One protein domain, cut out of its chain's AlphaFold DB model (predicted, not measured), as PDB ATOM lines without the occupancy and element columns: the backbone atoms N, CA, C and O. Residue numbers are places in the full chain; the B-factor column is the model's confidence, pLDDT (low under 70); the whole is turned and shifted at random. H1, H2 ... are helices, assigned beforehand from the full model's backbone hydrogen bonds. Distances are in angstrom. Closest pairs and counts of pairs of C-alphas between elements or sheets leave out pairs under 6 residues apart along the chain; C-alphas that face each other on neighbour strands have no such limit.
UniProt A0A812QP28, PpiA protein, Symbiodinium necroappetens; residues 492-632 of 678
ATOM      1  N   ASP A 492     167.621 159.058 180.236       82.88
ATOM      2  CA  ASP A 492     168.819 159.904 180.204       82.88
ATOM      3  C   ASP A 492     168.973 160.622 178.857       82.88
ATOM      4  O   ASP A 492     168.485 160.153 177.828       82.88
ATOM      5  N   GLU A 493     169.694 161.747 178.862       80.62
ATOM      6  CA  GLU A 493     170.010 162.525 177.658       80.62
ATOM      7  C   GLU A 493     170.748 161.643 176.627       80.62
ATOM      8  O   GLU A 493     171.808 161.086 176.950       80.62
ATOM      9  N   PRO A 494     170.204 161.468 175.404       77.06
ATOM     10  CA  PRO A 494     170.652 160.414 174.502       77.06
ATOM     11  C   PRO A 494     172.092 160.615 174.035       77.06
ATOM     12  O   PRO A 494     172.825 159.640 173.927       77.06
ATOM     13  N   GLU A 495     172.546 161.850 173.831       82.62
ATOM     14  CA  GLU A 495     173.923 162.175 173.450       82.62
ATOM     15  C   GLU A 495     174.930 161.710 174.514       82.62
ATOM     16  O   GLU A 495     175.960 161.109 174.201       82.62
ATOM     17  N   VAL A 496     174.613 161.954 175.787       85.62
ATOM     18  CA  VAL A 496     175.483 161.654 176.932       85.62
ATOM     19  C   VAL A 496     175.449 160.160 177.253       85.62
ATOM     20  O   VAL A 496     176.486 159.554 177.533       85.62
ATOM     21  N   PHE A 497     174.274 159.535 177.150       85.12
ATOM     22  CA  PHE A 497     174.125 158.089 177.281       85.12
ATOM     23  C   PHE A 497     174.828 157.341 176.137       85.12
ATOM     24  O   PHE A 497     175.487 156.328 176.375       85.12
ATOM     25  N   LEU A 498     174.766 157.848 174.901       82.88
ATOM     26  CA  LEU A 498     175.503 157.283 173.772       82.88
ATOM     27  C   LEU A 498     177.017 157.441 173.936       82.88
ATOM     28  O   LEU A 498     177.729 156.498 173.611       82.88
ATOM     29  N   GLU A 499     177.529 158.546 174.491       82.94
ATOM     30  CA  GLU A 499     178.956 158.657 174.843       82.94
ATOM     31  C   GLU A 499     179.356 157.714 175.996       82.94
ATOM     32  O   GLU A 499     180.447 157.146 175.964       82.94
ATOM     33  N   MET A 500     178.469 157.435 176.960       85.81
ATOM     34  CA  MET A 500     178.695 156.381 177.960       85.81
ATOM     35  C   MET A 500     178.784 154.992 177.305       85.81
ATOM     36  O   MET A 500     179.720 154.240 177.579       85.81
ATOM     37  N   ILE A 501     177.860 154.647 176.404       83.62
ATOM     38  CA  ILE A 501     177.911 153.391 175.635       83.62
ATOM     39  C   ILE A 501     179.170 153.353 174.754       83.62
ATOM     40  O   ILE A 501     179.872 152.345 174.721       83.62
ATOM     41  N   ARG A 502     179.532 154.461 174.103       76.44
ATOM     42  CA  ARG A 502     180.769 154.599 173.324       76.44
ATOM     43  C   ARG A 502     182.014 154.373 174.179       76.44
ATOM     44  O   ARG A 502     182.956 153.729 173.718       76.44
ATOM     45  N   PHE A 503     182.016 154.837 175.424       80.00
ATOM     46  CA  PHE A 503     183.093 154.553 176.358       80.00
ATOM     47  C   PHE A 503     183.145 153.067 176.717       80.00
ATOM     48  O   PHE A 503     184.204 152.461 176.599       80.00
ATOM     49  N   VAL A 504     182.012 152.457 177.077       78.44
ATOM     50  CA  VAL A 504     181.940 151.028 177.432       78.44
ATOM     51  C   VAL A 504     182.388 150.124 176.275       78.44
ATOM     52  O   VAL A 504     183.129 149.172 176.501       78.44
ATOM     53  N   TYR A 505     181.977 150.422 175.039       70.62
ATOM     54  CA  TYR A 505     182.224 149.556 173.878       70.62
ATOM     55  C   TYR A 505     183.480 149.906 173.072       70.62
ATOM     56  O   TYR A 505     184.101 149.010 172.515       70.62
ATOM     57  N   LEU A 506     183.863 151.182 172.968       68.62
ATOM     58  CA  LEU A 506     185.017 151.622 172.164       68.62
ATOM     59  C   LEU A 506     186.174 152.159 173.018       68.62
ATOM     60  O   LEU A 506     187.199 152.552 172.464       68.62
ATOM     61  N   ASN A 507     186.020 152.230 174.347       67.75
ATOM     62  CA  ASN A 507     186.976 152.861 175.265       67.75
ATOM     63  C   ASN A 507     187.338 154.303 174.839       67.75
ATOM     64  O   ASN A 507     188.469 154.763 175.014       67.75
ATOM     65  N   THR A 508     186.371 155.014 174.243       70.75
ATOM     66  CA  THR A 508     186.492 156.421 173.841       70.75
ATOM     67  C   THR A 508     185.303 157.207 174.381       70.75
ATOM     68  O   THR A 508     184.160 156.853 174.117       70.75
ATOM     69  N   CYS A 509     185.588 158.266 175.137       81.44
ATOM     70  CA  CYS A 509     184.611 159.244 175.611       81.44
ATOM     71  C   CYS A 509     185.129 160.627 175.234       81.44
ATOM     72  O   CYS A 509     186.239 161.003 175.637       81.44
ATOM     73  N   HIS A 510     184.344 161.385 174.476       83.81
ATOM     74  CA  HIS A 510     184.598 162.801 174.267       83.81
ATOM     75  C   HIS A 510     184.158 163.564 175.517       83.81
ATOM     76  O   HIS A 510     182.984 163.532 175.874       83.81
ATOM     77  N   VAL A 511     185.087 164.248 176.185       89.12
ATOM     78  CA  VAL A 511     184.781 165.114 177.334       89.12
ATOM     79  C   VAL A 511     185.040 166.561 176.931       89.12
ATOM     80  O   VAL A 511     186.103 166.889 176.402       89.12
ATOM     81  N   ASP A 512     184.059 167.418 177.181       87.19
ATOM     82  CA  ASP A 512     184.114 168.857 176.978       87.19
ATOM     83  C   ASP A 512     183.373 169.608 178.097       87.19
ATOM     84  O   ASP A 512     182.740 169.019 178.973       87.19
ATOM     85  N   GLN A 513     183.464 170.939 178.088       85.38
ATOM     86  CA  GLN A 513     182.900 171.774 179.150       85.38
ATOM     87  C   GLN A 513     181.362 171.728 179.218       85.38
ATOM     88  O   GLN A 513     180.804 172.006 180.279       85.38
ATOM     89  N   SER A 514     180.684 171.380 178.121       86.94
ATOM     90  CA  SER A 514     179.225 171.230 178.071       86.94
ATOM     91  C   SER A 514     178.768 169.880 178.621       86.94
ATOM     92  O   SER A 514     177.811 169.835 179.389       86.94
ATOM     93  N   ASN A 515     179.447 168.787 178.260       89.56
ATOM     94  CA  ASN A 515     178.985 167.436 178.574       89.56
ATOM     95  C   ASN A 515     179.560 166.852 179.876       89.56
ATOM     96  O   ASN A 515     178.932 165.970 180.458       89.56
ATOM     97  N   VAL A 516     180.694 167.354 180.389       91.44
ATOM     98  CA  VAL A 516     181.403 166.767 181.547       91.44
ATOM     99  C   VAL A 516     180.520 166.616 182.792       91.44
ATOM    100  O   VAL A 516     180.617 165.617 183.503       91.44
ATOM    101  N   LYS A 517     179.605 167.562 183.045       90.06
ATOM    102  CA  LYS A 517     178.660 167.477 184.169       90.06
ATOM    103  C   LYS A 517     177.635 166.358 183.978       90.06
ATOM    104  O   LYS A 517     177.391 165.597 184.911       90.06
ATOM    105  N   ALA A 518     177.053 166.246 182.785       89.00
ATOM    106  CA  ALA A 518     176.080 165.205 182.475       89.00
ATOM    107  C   ALA A 518     176.742 163.816 182.436       89.00
ATOM    108  O   ALA A 518     176.216 162.874 183.024       89.00
ATOM    109  N   LEU A 519     177.942 163.705 181.850       90.38
ATOM    110  CA  LEU A 519     178.752 162.482 181.853       90.38
ATOM    111  C   LEU A 519     179.068 162.009 183.271       90.38
ATOM    112  O   LEU A 519     178.943 160.822 183.550       90.38
ATOM    113  N   LEU A 520     179.433 162.919 184.179       91.75
ATOM    114  CA  LEU A 520     179.655 162.579 185.581       91.75
ATOM    115  C   LEU A 520     178.376 162.076 186.274       91.75
ATOM    116  O   LEU A 520     178.447 161.100 187.015       91.75
ATOM    117  N   HIS A 521     177.215 162.689 186.017       90.06
ATOM    118  CA  HIS A 521     175.935 162.219 186.563       90.06
ATOM    119  C   HIS A 521     175.513 160.851 186.001       90.06
ATOM    120  O   HIS A 521     175.027 160.010 186.753       90.06
ATOM    121  N   ILE A 522     175.740 160.585 184.711       90.06
ATOM    122  CA  ILE A 522     175.501 159.266 184.108       90.06
ATOM    123  C   ILE A 522     176.496 158.231 184.657       90.06
ATOM    124  O   ILE A 522     176.093 157.140 185.050       90.06
ATOM    125  N   ALA A 523     177.779 158.572 184.778       90.31
ATOM    126  CA  ALA A 523     178.788 157.691 185.364       90.31
ATOM    127  C   ALA A 523     178.491 157.347 186.836       90.31
ATOM    128  O   ALA A 523     178.700 156.208 187.249       90.31
ATOM    129  N   ASP A 524     177.949 158.295 187.604       91.06
ATOM    130  CA  ASP A 524     177.427 158.081 188.957       91.06
ATOM    131  C   ASP A 524     176.207 157.145 188.960       91.06
ATOM    132  O   ASP A 524     176.218 156.127 189.653       91.06
ATOM    133  N   LYS A 525     175.203 157.417 188.113       87.56
ATOM    134  CA  LYS A 525     173.971 156.618 187.970       87.56
ATOM    135  C   LYS A 525     174.231 155.161 187.567       87.56
ATOM    136  O   LYS A 525     173.546 154.260 188.051       87.56
ATOM    137  N   TYR A 526     175.201 154.929 186.682       85.94
ATOM    138  CA  TYR A 526     175.559 153.603 186.160       85.94
ATOM    139  C   TYR A 526     176.805 152.988 186.823       85.94
ATOM    140  O   TYR A 526     177.243 151.915 186.413       85.94
ATOM    141  N   CYS A 527     177.353 153.623 187.868       87.75
ATOM    142  CA  CYS A 527     178.517 153.160 188.636       87.75
ATOM    143  C   CYS A 527     179.812 152.935 187.818       87.75
ATOM    144  O   CYS A 527     180.620 152.068 188.157       87.75
ATOM    145  N   ILE A 528     180.052 153.728 186.768       86.50
ATOM    146  CA  ILE A 528     181.214 153.587 185.873       86.50
ATOM    147  C   ILE A 528     182.359 154.500 186.337       86.50
ATOM    148  O   ILE A 528     182.504 155.638 185.884       86.50
ATOM    149  N   GLU A 529     183.202 153.990 187.239       88.19
ATOM    150  CA  GLU A 529     184.297 154.762 187.852       88.19
ATOM    151  C   GLU A 529     185.290 155.339 186.826       88.19
ATOM    152  O   GLU A 529     185.836 156.423 187.029       88.19
ATOM    153  N   ASP A 530     185.521 154.657 185.705       86.62
ATOM    154  CA  ASP A 530     186.548 155.078 184.749       86.62
ATOM    155  C   ASP A 530     186.124 156.292 183.906       86.62
ATOM    156  O   ASP A 530     186.971 157.129 183.589       86.62
ATOM    157  N   ILE A 531     184.819 156.486 183.663       88.69
ATOM    158  CA  ILE A 531     184.299 157.749 183.104       88.69
ATOM    159  C   ILE A 531     184.497 158.881 184.118       88.69
ATOM    160  O   ILE A 531     184.919 159.973 183.733       88.69
ATOM    161  N   VAL A 532     184.271 158.625 185.416       91.12
ATOM    162  CA  VAL A 532     184.534 159.611 186.478       91.12
ATOM    163  C   VAL A 532     186.014 160.000 186.487       91.12
ATOM    164  O   VAL A 532     186.327 161.186 186.418       91.12
ATOM    165  N   LYS A 533     186.937 159.029 186.493       89.62
ATOM    166  CA  LYS A 533     188.388 159.289 186.420       89.62
ATOM    167  C   LYS A 533     188.769 160.094 185.179       89.62
ATOM    168  O   LYS A 533     189.519 161.059 185.303       89.62
ATOM    169  N   HIS A 534     188.240 159.732 184.010       88.19
ATOM    170  CA  HIS A 534     188.519 160.411 182.741       88.19
ATOM    171  C   HIS A 534     188.027 161.867 182.750       88.19
ATOM    172  O   HIS A 534     188.783 162.776 182.412       88.19
ATOM    173  N   CYS A 535     186.814 162.116 183.254       91.56
ATOM    174  CA  CYS A 535     186.276 163.467 183.448       91.56
ATOM    175  C   CYS A 535     187.113 164.294 184.443       91.56
ATOM    176  O   CYS A 535     187.401 165.465 184.195       91.56
ATOM    177  N   LEU A 536     187.546 163.689 185.556       91.62
ATOM    178  CA  LEU A 536     188.382 164.350 186.565       91.62
ATOM    179  C   LEU A 536     189.808 164.639 186.075       91.62
ATOM    180  O   LEU A 536     190.392 165.641 186.493       91.62
ATOM    181  N   GLN A 537     190.364 163.791 185.206       90.44
ATOM    182  CA  GLN A 537     191.655 164.021 184.557       90.44
ATOM    183  C   GLN A 537     191.545 165.158 183.534       90.44
ATOM    184  O   GLN A 537     192.292 166.130 183.622       90.44
ATOM    185  N   TRP A 538     190.536 165.113 182.659       91.75
ATOM    186  CA  TRP A 538     190.251 166.187 181.704       91.75
ATOM    187  C   TRP A 538     190.063 167.552 182.394       91.75
ATOM    188  O   TRP A 538     190.600 168.561 181.938       91.75
ATOM    189  N   MET A 539     189.387 167.583 183.551       91.19
ATOM    190  CA  MET A 539     189.240 168.786 184.381       91.19
ATOM    191  C   MET A 539     190.582 169.324 184.916       91.19
ATOM    192  O   MET A 539     190.742 170.541 185.038       91.19
ATOM    193  N   GLN A 540     191.545 168.454 185.249       88.38
ATOM    194  CA  GLN A 540     192.893 168.873 185.661       88.38
ATOM    195  C   GLN A 540     193.682 169.460 184.478       88.38
ATOM    196  O   GLN A 540     194.406 170.439 184.667       88.38
ATOM    197  N   ASP A 541     193.497 168.918 183.272       87.44
ATOM    198  CA  ASP A 541     194.202 169.348 182.059       87.44
ATOM    199  C   ASP A 541     193.628 170.650 181.459       87.44
ATOM    200  O   ASP A 541     194.381 171.496 180.974       87.44
ATOM    201  N   GLN A 542     192.304 170.849 181.526       87.44
ATOM    202  CA  GLN A 542     191.584 172.031 181.012       87.44
ATOM    203  C   GLN A 542     191.155 173.010 182.125       87.44
ATOM    204  O   GLN A 542     190.110 173.662 182.044       87.44
ATOM    205  N   PHE A 543     191.951 173.117 183.192       90.50
ATOM    206  CA  PHE A 543     191.573 173.859 184.395       90.50
ATOM    207  C   PHE A 543     191.288 175.354 184.144       90.50
ATOM    208  O   PHE A 543     192.158 176.125 183.729       90.50
ATOM    209  N   THR A 544     190.081 175.791 184.514       87.75
ATOM    210  CA  THR A 544     189.658 177.200 184.565       87.75
ATOM    211  C   THR A 544     188.824 177.458 185.821       87.75
ATOM    212  O   THR A 544     188.214 176.535 186.361       87.75
ATOM    213  N   ALA A 545     188.767 178.711 186.291       85.94
ATOM    214  CA  ALA A 545     187.991 179.071 187.484       85.94
ATOM    215  C   ALA A 545     186.493 178.747 187.320       85.94
ATOM    216  O   ALA A 545     185.907 178.093 188.178       85.94
ATOM    217  N   GLY A 546     185.900 179.101 186.172       85.44
ATOM    218  CA  GLY A 546     184.508 178.766 185.857       85.44
ATOM    219  C   GLY A 546     184.233 177.258 185.849       85.44
ATOM    220  O   GLY A 546     183.234 176.824 186.416       85.44
ATOM    221  N   LEU A 547     185.135 176.437 185.289       87.00
ATOM    222  CA  LEU A 547     185.009 174.975 185.344       87.00
ATOM    223  C   LEU A 547     185.100 174.452 186.784       87.00
ATOM    224  O   LEU A 547     184.289 173.616 187.171       87.00
ATOM    225  N   PHE A 548     186.038 174.961 187.590       90.06
ATOM    226  CA  PHE A 548     186.174 174.592 189.001       90.06
ATOM    227  C   PHE A 548     184.884 174.864 189.790       90.06
ATOM    228  O   PHE A 548     184.363 173.959 190.443       90.06
ATOM    229  N   TYR A 549     184.320 176.072 189.682       87.94
ATOM    230  CA  TYR A 549     183.069 176.411 190.365       87.94
ATOM    231  C   TYR A 549     181.881 175.612 189.823       87.94
ATOM    232  O   TYR A 549     181.062 175.135 190.606       87.94
ATOM    233  N   HIS A 550     181.812 175.377 188.507       85.94
ATOM    234  CA  HIS A 550     180.774 174.536 187.912       85.94
ATOM    235  C   HIS A 550     180.827 173.096 188.451       85.94
ATOM    236  O   HIS A 550     179.793 172.557 188.853       85.94
ATOM    237  N   MET A 551     182.022 172.505 188.542       87.81
ATOM    238  CA  MET A 551     182.253 171.167 189.099       87.81
ATOM    239  C   MET A 551     181.963 171.087 190.603       87.81
ATOM    240  O   MET A 551     181.425 170.084 191.061       87.81
ATOM    241  N   LEU A 552     182.208 172.155 191.367       87.25
ATOM    242  CA  LEU A 552     181.848 172.224 192.788       87.25
ATOM    243  C   LEU A 552     180.322 172.169 193.029       87.25
ATOM    244  O   LEU A 552     179.886 171.749 194.097       87.25
ATOM    245  N   THR A 553     179.493 172.552 192.045       87.56
ATOM    246  CA  THR A 553     178.022 172.400 192.138       87.56
ATOM    247  C   THR A 553     177.526 170.969 191.919       87.56
ATOM    248  O   THR A 553     176.341 170.698 192.130       87.56
ATOM    249  N   VAL A 554     178.382 170.061 191.442       88.31
ATOM    250  CA  VAL A 554     177.976 168.711 191.043       88.31
ATOM    251  C   VAL A 554     177.818 167.833 192.282       88.31
ATOM    252  O   VAL A 554     178.743 167.666 193.074       88.31
ATOM    253  N   LYS A 555     176.624 167.259 192.444       87.00
ATOM    254  CA  LYS A 555     176.308 166.304 193.510       87.00
ATOM    255  C   LYS A 555     176.342 164.887 192.949       87.00
ATOM    256  O   LYS A 555     175.678 164.624 191.950       87.00
ATOM    257  N   MET A 556     177.086 164.005 193.612       87.81
ATOM    258  CA  MET A 556     177.112 162.568 193.329       87.81
ATOM    259  C   MET A 556     176.243 161.825 194.337       87.81
ATOM    260  O   MET A 556     176.212 162.186 195.514       87.81
ATOM    261  N   SER A 557     175.579 160.775 193.872       88.69
ATOM    262  CA  SER A 557     174.828 159.820 194.688       88.69
ATOM    263  C   SER A 557     175.780 158.811 195.334       88.69
ATOM    264  O   SER A 557     175.590 158.412 196.482       88.69
ATOM    265  N   ASN A 558     176.836 158.421 194.615       86.44
ATOM    266  CA  ASN A 558     177.881 157.541 195.105       86.44
ATOM    267  C   ASN A 558     178.919 158.336 195.915       86.44
ATOM    268  O   ASN A 558     179.681 159.148 195.378       86.44
ATOM    269  N   GLU A 559     178.999 158.064 197.220       88.44
ATOM    270  CA  GLU A 559     179.952 158.727 198.114       88.44
ATOM    271  C   GLU A 559     181.416 158.583 197.674       88.44
ATOM    272  O   GLU A 559     182.223 159.481 197.911       88.44
ATOM    273  N   HIS A 560     181.794 157.451 197.068       89.62
ATOM    274  CA  HIS A 560     183.166 157.224 196.604       89.62
ATOM    275  C   HIS A 560     183.516 158.182 195.467       89.62
ATOM    276  O   HIS A 560     184.538 158.864 195.532       89.62
ATOM    277  N   PHE A 561     182.625 158.335 194.488       90.50
ATOM    278  CA  PHE A 561     182.817 159.276 193.385       90.50
ATOM    279  C   PHE A 561     182.746 160.733 193.858       90.50
ATOM    280  O   PHE A 561     183.550 161.557 193.421       90.50
ATOM    281  N   GLY A 562     181.877 161.040 194.829       88.31
ATOM    282  CA  GLY A 562     181.869 162.330 195.521       88.31
ATOM    283  C   GLY A 562     183.211 162.643 196.197       88.31
ATOM    284  O   GLY A 562     183.763 163.728 196.003       88.31
ATOM    285  N   ARG A 563     183.797 161.674 196.919       89.44
ATOM    286  CA  ARG A 563     185.140 161.791 197.519       89.44
ATOM    287  C   ARG A 563     186.241 161.952 196.463       89.44
ATOM    288  O   ARG A 563     187.152 162.751 196.672       89.44
ATOM    289  N   LEU A 564     186.167 161.246 195.330       89.69
ATOM    290  CA  LEU A 564     187.119 161.398 194.220       89.69
ATOM    291  C   LEU A 564     187.062 162.804 193.602       89.69
ATOM    292  O   LEU A 564     188.111 163.434 193.447       89.69
ATOM    293  N   LEU A 565     185.864 163.324 193.309       91.75
ATOM    294  CA  LEU A 565     185.676 164.690 192.811       91.75
ATOM    295  C   LEU A 565     186.218 165.722 193.810       91.75
ATOM    296  O   LEU A 565     187.029 166.569 193.436       91.75
ATOM    297  N   TRP A 566     185.842 165.611 195.085       90.88
ATOM    298  CA  TRP A 566     186.290 166.510 196.152       90.88
ATOM    299  C   TRP A 566     187.820 166.555 196.280       90.88
ATOM    300  O   TRP A 566     188.430 167.627 196.268       90.88
ATOM    301  N   ASN A 567     188.460 165.384 196.318       91.31
ATOM    302  CA  ASN A 567     189.915 165.270 196.387       91.31
ATOM    303  C   ASN A 567     190.599 165.794 195.113       91.31
ATOM    304  O   ASN A 567     191.667 166.401 195.204       91.31
ATOM    305  N   SER A 568     189.993 165.609 193.936       90.62
ATOM    306  CA  SER A 568     190.485 166.156 192.664       90.62
ATOM    307  C   SER A 568     190.438 167.690 192.649       90.62
ATOM    308  O   SER A 568     191.423 168.328 192.274       90.62
ATOM    309  N   LEU A 569     189.350 168.295 193.140       90.44
ATOM    310  CA  LEU A 569     189.198 169.750 193.264       90.44
ATOM    311  C   LEU A 569     190.229 170.352 194.234       90.44
ATOM    312  O   LEU A 569     190.909 171.318 193.883       90.44
ATOM    313  N   LEU A 570     190.425 169.750 195.414       89.88
ATOM    314  CA  LEU A 570     191.470 170.174 196.360       89.88
ATOM    315  C   LEU A 570     192.887 169.992 195.786       89.88
ATOM    316  O   LEU A 570     193.742 170.862 195.950       89.88
ATOM    317  N   LYS A 571     193.148 168.888 195.071       89.12
ATOM    318  CA  LYS A 571     194.432 168.641 194.393       89.12
ATOM    319  C   LYS A 571     194.701 169.681 193.301       89.12
ATOM    320  O   LYS A 571     195.829 170.161 193.198       89.12
ATOM    321  N   ALA A 572     193.689 170.064 192.523       87.38
ATOM    322  CA  ALA A 572     193.825 171.065 191.465       87.38
ATOM    323  C   ALA A 572     194.278 172.431 192.014       87.38
ATOM    324  O   ALA A 572     195.100 173.099 191.382       87.38
ATOM    325  N   LEU A 573     193.827 172.801 193.219       87.75
ATOM    326  CA  LEU A 573     194.214 174.031 193.918       87.75
ATOM    327  C   LEU A 573     195.645 174.031 194.490       87.75
ATOM    328  O   LEU A 573     196.109 175.090 194.901       87.75
ATOM    329  N   ARG A 574     196.387 172.911 194.473       87.44
ATOM    330  CA  ARG A 574     197.811 172.888 194.888       87.44
ATOM    331  C   ARG A 574     198.746 173.606 193.907       87.44
ATOM    332  O   ARG A 574     199.876 173.937 194.249       87.44
ATOM    333  N   SER A 575     198.297 173.871 192.679       88.31
ATOM    334  CA  SER A 575     199.052 174.668 191.705       88.31
ATOM    335  C   SER A 575     198.859 176.163 191.963       88.31
ATOM    336  O   SER A 575     197.731 176.653 191.924       88.31
ATOM    337  N   ARG A 576     199.953 176.928 192.126       85.50
ATOM    338  CA  ARG A 576     199.906 178.396 192.322       85.50
ATOM    339  C   ARG A 576     199.088 179.113 191.245       85.50
ATOM    340  O   ARG A 576     198.376 180.066 191.550       85.50
ATOM    341  N   ARG A 577     199.168 178.643 189.995       86.69
ATOM    342  CA  ARG A 577     198.395 179.186 188.868       86.69
ATOM    343  C   ARG A 577     196.895 178.968 189.068       86.69
ATOM    344  O   ARG A 577     196.124 179.900 188.888       86.69
ATOM    345  N   HIS A 578     196.494 177.758 189.448       88.62
ATOM    346  CA  HIS A 578     195.087 177.393 189.638       88.62
ATOM    347  C   HIS A 578     194.497 178.088 190.866       88.62
ATOM    348  O   HIS A 578     193.425 178.680 190.781       88.62
ATOM    349  N   PHE A 579     195.250 178.107 191.968       87.75
ATOM    350  CA  PHE A 579     194.891 178.823 193.186       87.75
ATOM    351  C   PHE A 579     194.679 180.317 192.926       87.75
ATOM    352  O   PHE A 579     193.664 180.871 193.339       87.75
ATOM    353  N   SER A 580     195.585 180.961 192.178       85.88
ATOM    354  CA  SER A 580     195.455 182.373 191.793       85.88
ATOM    355  C   SER A 580     194.232 182.625 190.901       85.88
ATOM    356  O   SER A 580     193.509 183.585 191.126       85.88
ATOM    357  N   LEU A 581     193.934 181.739 189.940       85.56
ATOM    358  CA  LEU A 581     192.753 181.873 189.072       85.56
ATOM    359  C   LEU A 581     191.430 181.780 189.846       85.56
ATOM    360  O   LEU A 581     190.494 182.505 189.533       85.56
ATOM    361  N   VAL A 582     191.350 180.899 190.845       86.38
ATOM    362  CA  VAL A 582     190.149 180.723 191.676       86.38
ATOM    363  C   VAL A 582     190.021 181.844 192.716       86.38
ATOM    364  O   VAL A 582     188.920 182.333 192.955       86.38
ATOM    365  N   THR A 583     191.129 182.301 193.308       84.00
ATOM    366  CA  THR A 583     191.111 183.345 194.352       84.00
ATOM    367  C   THR A 583     191.043 184.776 193.811       84.00
ATOM    368  O   THR A 583     190.545 185.656 194.517       84.00
ATOM    369  N   ALA A 584     191.497 185.031 192.582       79.88
ATOM    370  CA  ALA A 584     191.411 186.336 191.917       79.88
ATOM    371  C   ALA A 584     190.151 186.508 191.044       79.88
ATOM    372  O   ALA A 584     190.097 187.443 190.246       79.88
ATOM    373  N   ASP A 585     189.165 185.612 191.167       73.50
ATOM    374  CA  ASP A 585     187.914 185.688 190.409       73.50
ATOM    375  C   ASP A 585     187.135 186.984 190.710       73.50
ATOM    376  O   ASP A 585     187.027 187.412 191.861       73.50
ATOM    377  N   ALA A 586     186.599 187.605 189.660       64.44
ATOM    378  CA  ALA A 586     185.894 188.883 189.719       64.44
ATOM    379  C   ALA A 586     184.398 188.734 190.049       64.44
ATOM    380  O   ALA A 586     183.762 189.709 190.438       64.44
ATOM    381  N   GLU A 587     183.835 187.530 189.911       69.19
ATOM    382  CA  GLU A 587     182.399 187.253 190.094       69.19
ATOM    383  C   GLU A 587     182.032 186.831 191.539       69.19
ATOM    384  O   GLU A 587     180.941 186.318 191.817       69.19
ATOM    385  N   GLU A 588     182.948 187.063 192.485       75.12
ATOM    386  CA  GLU A 588     182.817 186.748 193.916       75.12
ATOM    387  C   GLU A 588     182.393 185.289 194.185       75.12
ATOM    388  O   GLU A 588     181.568 185.012 195.058       75.12
ATOM    389  N   HIS A 589     182.839 184.320 193.380       83.12
ATOM    390  CA  HIS A 589     182.507 182.909 193.616       83.12
ATOM    391  C   HIS A 589     183.282 182.309 194.788       83.12
ATOM    392  O   HIS A 589     182.773 181.409 195.459       83.12
ATOM    393  N   PHE A 590     184.482 182.826 195.072       84.62
ATOM    394  CA  PHE A 590     185.300 182.366 196.191       84.62
ATOM    395  C   PHE A 590     184.564 182.573 197.518       84.62
ATOM    396  O   PHE A 590     184.513 181.682 198.355       84.62
ATOM    397  N   GLU A 591     183.898 183.715 197.663       86.56
ATOM    398  CA  GLU A 591     183.048 184.124 198.783       86.56
ATOM    399  C   GLU A 591     181.838 183.200 198.997       86.56
ATOM    400  O   GLU A 591     181.273 183.172 200.088       86.56
ATOM    401  N   LYS A 592     181.436 182.438 197.972       84.50
ATOM    402  CA  LYS A 592     180.291 181.508 197.983       84.50
ATOM    403  C   LYS A 592     180.711 180.049 198.220       84.50
ATOM    404  O   LYS A 592     179.872 179.152 198.147       84.50
ATOM    405  N   LEU A 593     181.997 179.789 198.490       87.00
ATOM    406  CA  LEU A 593     182.497 178.442 198.771       87.00
ATOM    407  C   LEU A 593     181.889 177.865 200.067       87.00
ATOM    408  O   LEU A 593     181.811 178.586 201.067       87.00
ATOM    409  N   PRO A 594     181.510 176.569 200.095       86.69
ATOM    410  CA  PRO A 594     181.033 175.907 201.308       86.69
ATOM    411  C   PRO A 594     182.075 175.923 202.431       86.69
ATOM    412  O   PRO A 594     183.257 175.685 202.180       86.69
ATOM    413  N   VAL A 595     181.616 176.102 203.676       87.81
ATOM    414  CA  VAL A 595     182.464 176.102 204.887       87.81
ATOM    415  C   VAL A 595     183.370 174.868 204.932       87.81
ATOM    416  O   VAL A 595     184.583 175.004 205.041       87.81
ATOM    417  N   SER A 596     182.805 173.678 204.709       88.25
ATOM    418  CA  SER A 596     183.540 172.407 204.699       88.25
ATOM    419  C   SER A 596     184.635 172.324 203.628       88.25
ATOM    420  O   SER A 596     185.643 171.648 203.831       88.25
ATOM    421  N   PHE A 597     184.478 173.015 202.492       89.12
ATOM    422  CA  PHE A 597     185.518 173.078 201.462       89.12
ATOM    423  C   PHE A 597     186.657 174.006 201.889       89.12
ATOM    424  O   PHE A 597     187.825 173.669 201.707       89.12
ATOM    425  N   VAL A 598     186.329 175.149 202.498       88.75
ATOM    426  CA  VAL A 598     187.324 176.096 203.019       88.75
ATOM    427  C   VAL A 598     188.090 175.492 204.198       88.75
ATOM    428  O   VAL A 598     189.313 175.582 204.224       88.75
ATOM    429  N   GLU A 599     187.427 174.786 205.115       88.31
ATOM    430  CA  GLU A 599     188.077 174.032 206.196       88.31
ATOM    431  C   GLU A 599     189.041 172.966 205.656       88.31
ATOM    432  O   GLU A 599     190.191 172.891 206.094       88.31
ATOM    433  N   ALA A 600     188.616 172.176 204.663       87.81
ATOM    434  CA  ALA A 600     189.468 171.166 204.032       87.81
ATOM    435  C   ALA A 600     190.662 171.784 203.281       87.81
ATOM    436  O   ALA A 600     191.762 171.232 203.309       87.81
ATOM    437  N   LEU A 601     190.468 172.945 202.646       88.31
ATOM    438  CA  LEU A 601     191.522 173.701 201.969       88.31
ATOM    439  C   LEU A 601     192.543 174.272 202.968       88.31
ATOM    440  O   LEU A 601     193.745 174.155 202.743       88.31
ATOM    441  N   LEU A 602     192.085 174.847 204.084       87.12
ATOM    442  CA  LEU A 602     192.938 175.405 205.142       87.12
ATOM    443  C   LEU A 602     193.643 174.335 205.987       87.12
ATOM    444  O   LEU A 602     194.692 174.609 206.562       87.12
ATOM    445  N   SER A 603     193.107 173.115 206.023       88.19
ATOM    446  CA  SER A 603     193.747 171.952 206.658       88.19
ATOM    447  C   SER A 603     194.935 171.391 205.857       88.19
ATOM    448  O   SER A 603     195.585 170.447 206.305       88.19
ATOM    449  N   SER A 604     195.214 171.925 204.663       84.88
ATOM    450  CA  SER A 604     196.309 171.481 203.798       84.88
ATOM    451  C   SER A 604     197.608 172.243 204.078       84.88
ATOM    452  O   SER A 604     197.721 173.424 203.757       84.88
ATOM    453  N   ASP A 605     198.644 171.535 204.533       79.38
ATOM    454  CA  ASP A 605     200.001 172.089 204.695       79.38
ATOM    455  C   ASP A 605     200.658 172.508 203.354       79.38
ATOM    456  O   ASP A 605     201.639 173.246 203.351       79.38
ATOM    457  N   GLU A 606     200.142 172.053 202.203       81.44
ATOM    458  CA  GLU A 606     200.705 172.297 200.858       81.44
ATOM    459  C   GLU A 606     200.017 173.443 200.079       81.44
ATOM    460  O   GLU A 606     199.905 173.393 198.851       81.44
ATOM    461  N   LEU A 607     199.504 174.473 200.761       84.88
ATOM    462  CA  LEU A 607     198.877 175.613 200.078       84.88
ATOM    463  C   LEU A 607     199.902 176.433 199.268       84.88
ATOM    464  O   LEU A 607     200.902 176.889 199.828       84.88
ATOM    465  N   PRO A 608     199.663 176.701 197.968       87.00
ATOM    466  CA  PRO A 608     200.586 177.464 197.138       87.00
ATOM    467  C   PRO A 608     200.376 178.969 197.353       87.00
ATOM    468  O   PRO A 608     199.828 179.668 196.499       87.00
ATOM    469  N   VAL A 609     200.810 179.472 198.503       86.56
ATOM    470  CA  VAL A 609     200.764 180.889 198.897       86.56
ATOM    471  C   VAL A 609     202.169 181.430 199.140       86.56
ATOM    472  O   VAL A 609     203.096 180.677 199.430       86.56
ATOM    473  N   VAL A 610     202.351 182.745 199.004       82.38
ATOM    474  CA  VAL A 610     203.663 183.390 199.204       82.38
ATOM    475  C   VAL A 610     203.925 183.675 200.687       82.38
ATOM    476  O   VAL A 610     205.074 183.759 201.112       82.38
ATOM    477  N   SER A 611     202.867 183.831 201.489       85.50
ATOM    478  CA  SER A 611     202.955 184.055 202.937       85.50
ATOM    479  C   SER A 611     201.653 183.687 203.651       85.50
ATOM    480  O   SER A 611     200.582 183.720 203.048       85.50
ATOM    481  N   GLU A 612     201.718 183.434 204.959       85.00
ATOM    482  CA  GLU A 612     200.535 183.211 205.811       85.00
ATOM    483  C   GLU A 612     199.571 184.417 205.814       85.00
ATOM    484  O   GLU A 612     198.359 184.254 205.936       85.00
ATOM    485  N   ILE A 613     200.087 185.632 205.591       83.94
ATOM    486  CA  ILE A 613     199.295 186.869 205.478       83.94
ATOM    487  C   ILE A 613     198.321 186.800 204.288       83.94
ATOM    488  O   ILE A 613     197.207 187.318 204.366       83.94
ATOM    489  N   GLU A 614     198.707 186.130 203.198       85.25
ATOM    490  CA  GLU A 614     197.836 185.901 202.040       85.25
ATOM    491  C   GLU A 614     196.625 185.034 202.419       85.25
ATOM    492  O   GLU A 614     195.491 185.366 202.075       85.25
ATOM    493  N   VAL A 615     196.853 183.978 203.209       86.88
ATOM    494  CA  VAL A 615     195.799 183.088 203.722       86.88
ATOM    495  C   VAL A 615     194.844 183.858 204.636       86.88
ATOM    496  O   VAL A 615     193.631 183.773 204.465       86.88
ATOM    497  N   ILE A 616     195.374 184.667 205.560       86.62
ATOM    498  CA  ILE A 616     194.566 185.478 206.485       86.62
ATOM    499  C   ILE A 616     193.664 186.460 205.720       86.62
ATOM    500  O   ILE A 616     192.482 186.584 206.044       86.62
ATOM    501  N   HIS A 617     194.176 187.123 204.678       85.50
ATOM    502  CA  HIS A 617     193.358 188.005 203.840       85.50
ATOM    503  C   HIS A 617     192.273 187.249 203.060       85.50
ATOM    504  O   HIS A 617     191.147 187.741 202.977       85.50
ATOM    505  N   LEU A 618     192.569 186.056 202.532       86.50
ATOM    506  CA  LEU A 618     191.582 185.221 201.836       86.50
ATOM    507  C   LEU A 618     190.466 184.746 202.778       86.50
ATOM    508  O   LEU A 618     189.294 184.855 202.421       86.50
ATOM    509  N   ILE A 619     190.807 184.311 203.997       88.62
ATOM    510  CA  ILE A 619     189.827 183.953 205.038       88.62
ATOM    511  C   ILE A 619     188.960 185.165 205.392       88.62
ATOM    512  O   ILE A 619     187.737 185.059 205.418       88.62
ATOM    513  N   ALA A 620     189.570 186.330 205.628       85.94
ATOM    514  CA  ALA A 620     188.840 187.547 205.979       85.94
ATOM    515  C   ALA A 620     187.905 188.031 204.855       85.94
ATOM    516  O   ALA A 620     186.865 188.625 205.141       85.94
ATOM    517  N   ARG A 621     188.255 187.785 203.584       88.44
ATOM    518  CA  ARG A 621     187.405 188.088 202.424       88.44
ATOM    519  C   ARG A 621     186.241 187.099 202.316       88.44
ATOM    520  O   ARG A 621     185.092 187.533 202.263       88.44
ATOM    521  N   TRP A 622     186.521 185.795 202.399       91.75
ATOM    522  CA  TRP A 622     185.497 184.746 202.392       91.75
ATOM    523  C   TRP A 622     184.494 184.901 203.542       91.75
ATOM    524  O   TRP A 622     183.291 184.903 203.301       91.75
ATOM    525  N   ALA A 623     184.964 185.125 204.773       87.62
ATOM    526  CA  ALA A 623     184.102 185.256 205.949       87.62
ATOM    527  C   ALA A 623     183.112 186.431 205.834       87.62
ATOM    528  O   ALA A 623     181.952 186.296 206.218       87.62
ATOM    529  N   LYS A 624     183.531 187.564 205.250       86.62
ATOM    530  CA  LYS A 624     182.627 188.689 204.941       86.62
ATOM    531  C   LYS A 624     181.547 188.294 203.932       86.62
ATOM    532  O   LYS A 624     180.383 188.630 204.122       86.62
ATOM    533  N   GLY A 625     181.928 187.567 202.882       84.62
ATOM    534  CA  GLY A 625     180.997 187.073 201.868       84.62
ATOM    535  C   GLY A 625     180.006 186.032 202.400       84.62
ATOM    536  O   GLY A 625     178.830 186.065 202.032       84.62
ATOM    537  N   ALA A 626     180.455 185.152 203.297       83.62
ATOM    538  CA  ALA A 626     179.620 184.159 203.968       83.62
ATOM    539  C   ALA A 626     178.587 184.815 204.905       83.62
ATOM    540  O   ALA A 626     177.408 184.463 204.848       83.62
ATOM    541  N   LEU A 627     178.994 185.822 205.691       83.50
ATOM    542  CA  LEU A 627     178.083 186.620 206.527       83.50
ATOM    543  C   LEU A 627     176.993 187.301 205.683       83.50
ATOM    544  O   LEU A 627     175.808 187.113 205.952       83.50
ATOM    545  N   ALA A 628     177.372 187.975 204.593       81.56
ATOM    546  CA  ALA A 628     176.418 188.627 203.691       81.56
ATOM    547  C   ALA A 628     175.422 187.645 203.028       81.56
ATOM    548  O   ALA A 628     174.303 188.022 202.678       81.56
ATOM    549  N   GLN A 629     175.794 186.372 202.851       78.50
ATOM    550  CA  GLN A 629     174.876 185.323 202.378       78.50
ATOM    551  C   GLN A 629     173.928 184.830 203.475       78.50
ATOM    552  O   GLN A 629     172.780 184.498 203.180       78.50
ATOM    553  N   GLN A 630     174.388 184.778 204.725       77.69
ATOM    554  CA  GLN A 630     173.564 184.400 205.871       77.69
ATOM    555  C   GLN A 630     172.513 185.478 206.174       77.69
ATOM    556  O   GLN A 630     171.344 185.149 206.361       77.69
ATOM    557  N   GLU A 631     172.893 186.757 206.116       79.44
ATOM    558  CA  GLU A 631     171.981 187.904 206.251       79.44
ATOM    559  C   GLU A 631     170.890 187.898 205.166       79.44
ATOM    560  O   GLU A 631     169.706 188.000 205.483       79.44
ATOM    561  N   ARG A 632     171.256 187.663 203.895       74.38
ATOM    562  CA  ARG A 632     170.283 187.529 202.788       74.38
ATOM    563  C   ARG A 632     169.313 186.357 202.974       74.38
ATOM    564  O   ARG A 632     168.153 186.472 202.592       74.38
TER     565      ARG A 632
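This is residues 492 to 632 of the 678 residues of the protein "PpiA protein" of Symbiodinium necroappetens (UniProt A0A812QP28). Picture an elongated stack of helices, with the longest helix, H8, at one end and H1 crossing H2 at the other. Between them H2, H3, H4 and H5 run to and fro at shallow tilts to one another, and H6 and H7 fill the step from H5 to H8. The printed part has 141 residues with eight named helices, H1 to H8 in order along the chain, no named strand, and the class is all helix. The whole is compact, with a radius of gyration of the C-alphas of 16.6 A, and spans 52 by 34 by 26 A.

Find C-alpha 612 at (200.535, 183.211, 205.811); from there H8, residues 612 to 632, runs 30.7 A to C-alpha 632 at (170.283, 187.529, 202.788). Earlier in the chain look for H7 at residues 595 to 602 and H6 at residues 576 to 583. H5, residues 559 to 572, is 19.7 A long, and H4 holds residues 545 to 552. H3, residues 529 to 541, runs 18.6 A, and H2, residues 516 to 525, runs 14.1 A. H1, residues 494 to 506, begins at C-alpha 494, (170.652, 160.414, 174.502), and is 17.0 A long.

Start at H8, which touches no helix: it is near H7, and close but not clearly touching H6, where the closest C-alphas, of Thr 583 and Leu 618, are 7.7 A apart. H7 is close but not clearly touching H5, at Leu 570 and Leu 601, whose C-alphas are 6.6 A apart. H6 touches H4, about perpendicular at 74 degrees, with the closest C-alphas, of Ala 545 and Val 582, 5.0 A apart. H4 and H5, a helical hairpin, only just touch, with 3 pairs of C-alphas within 8 A; H5 does so with residues 566 to 569 alone, and the closest C-alphas, of Phe 548 and Leu 569, are 7.1 A apart. H5 touches H3 at a shallow tilt of 15 degrees, the same way, closest at the C-alphas of Gln 540 and Ala 572, 6.3 A. H3 and H2, also a helical hairpin, touch at a shallow tilt of 20 degrees, opposite ways, closest at the C-alphas of Leu 520 and Val 532, 5.8 A. H1 touches H2 with residues 496 to 500 alone, only just about perpendicular at 72 degrees; the closest C-alphas, of Val 496 and Leu 519, are 6.0 A apart. In H1 to H7 every O i to N i+4 pair is within hydrogen-bond range; in H8, 16 of 17 are.

Look for the two C-alphas farthest apart at Tyr 505 and Ile 613, 51.8 A. The printed part has no cut. The link from H6 to H7, 11 residues, is long. The mean pLDDT of the printed part is 85.7, and residues 506 to 507 and 586 to 587 are under 70.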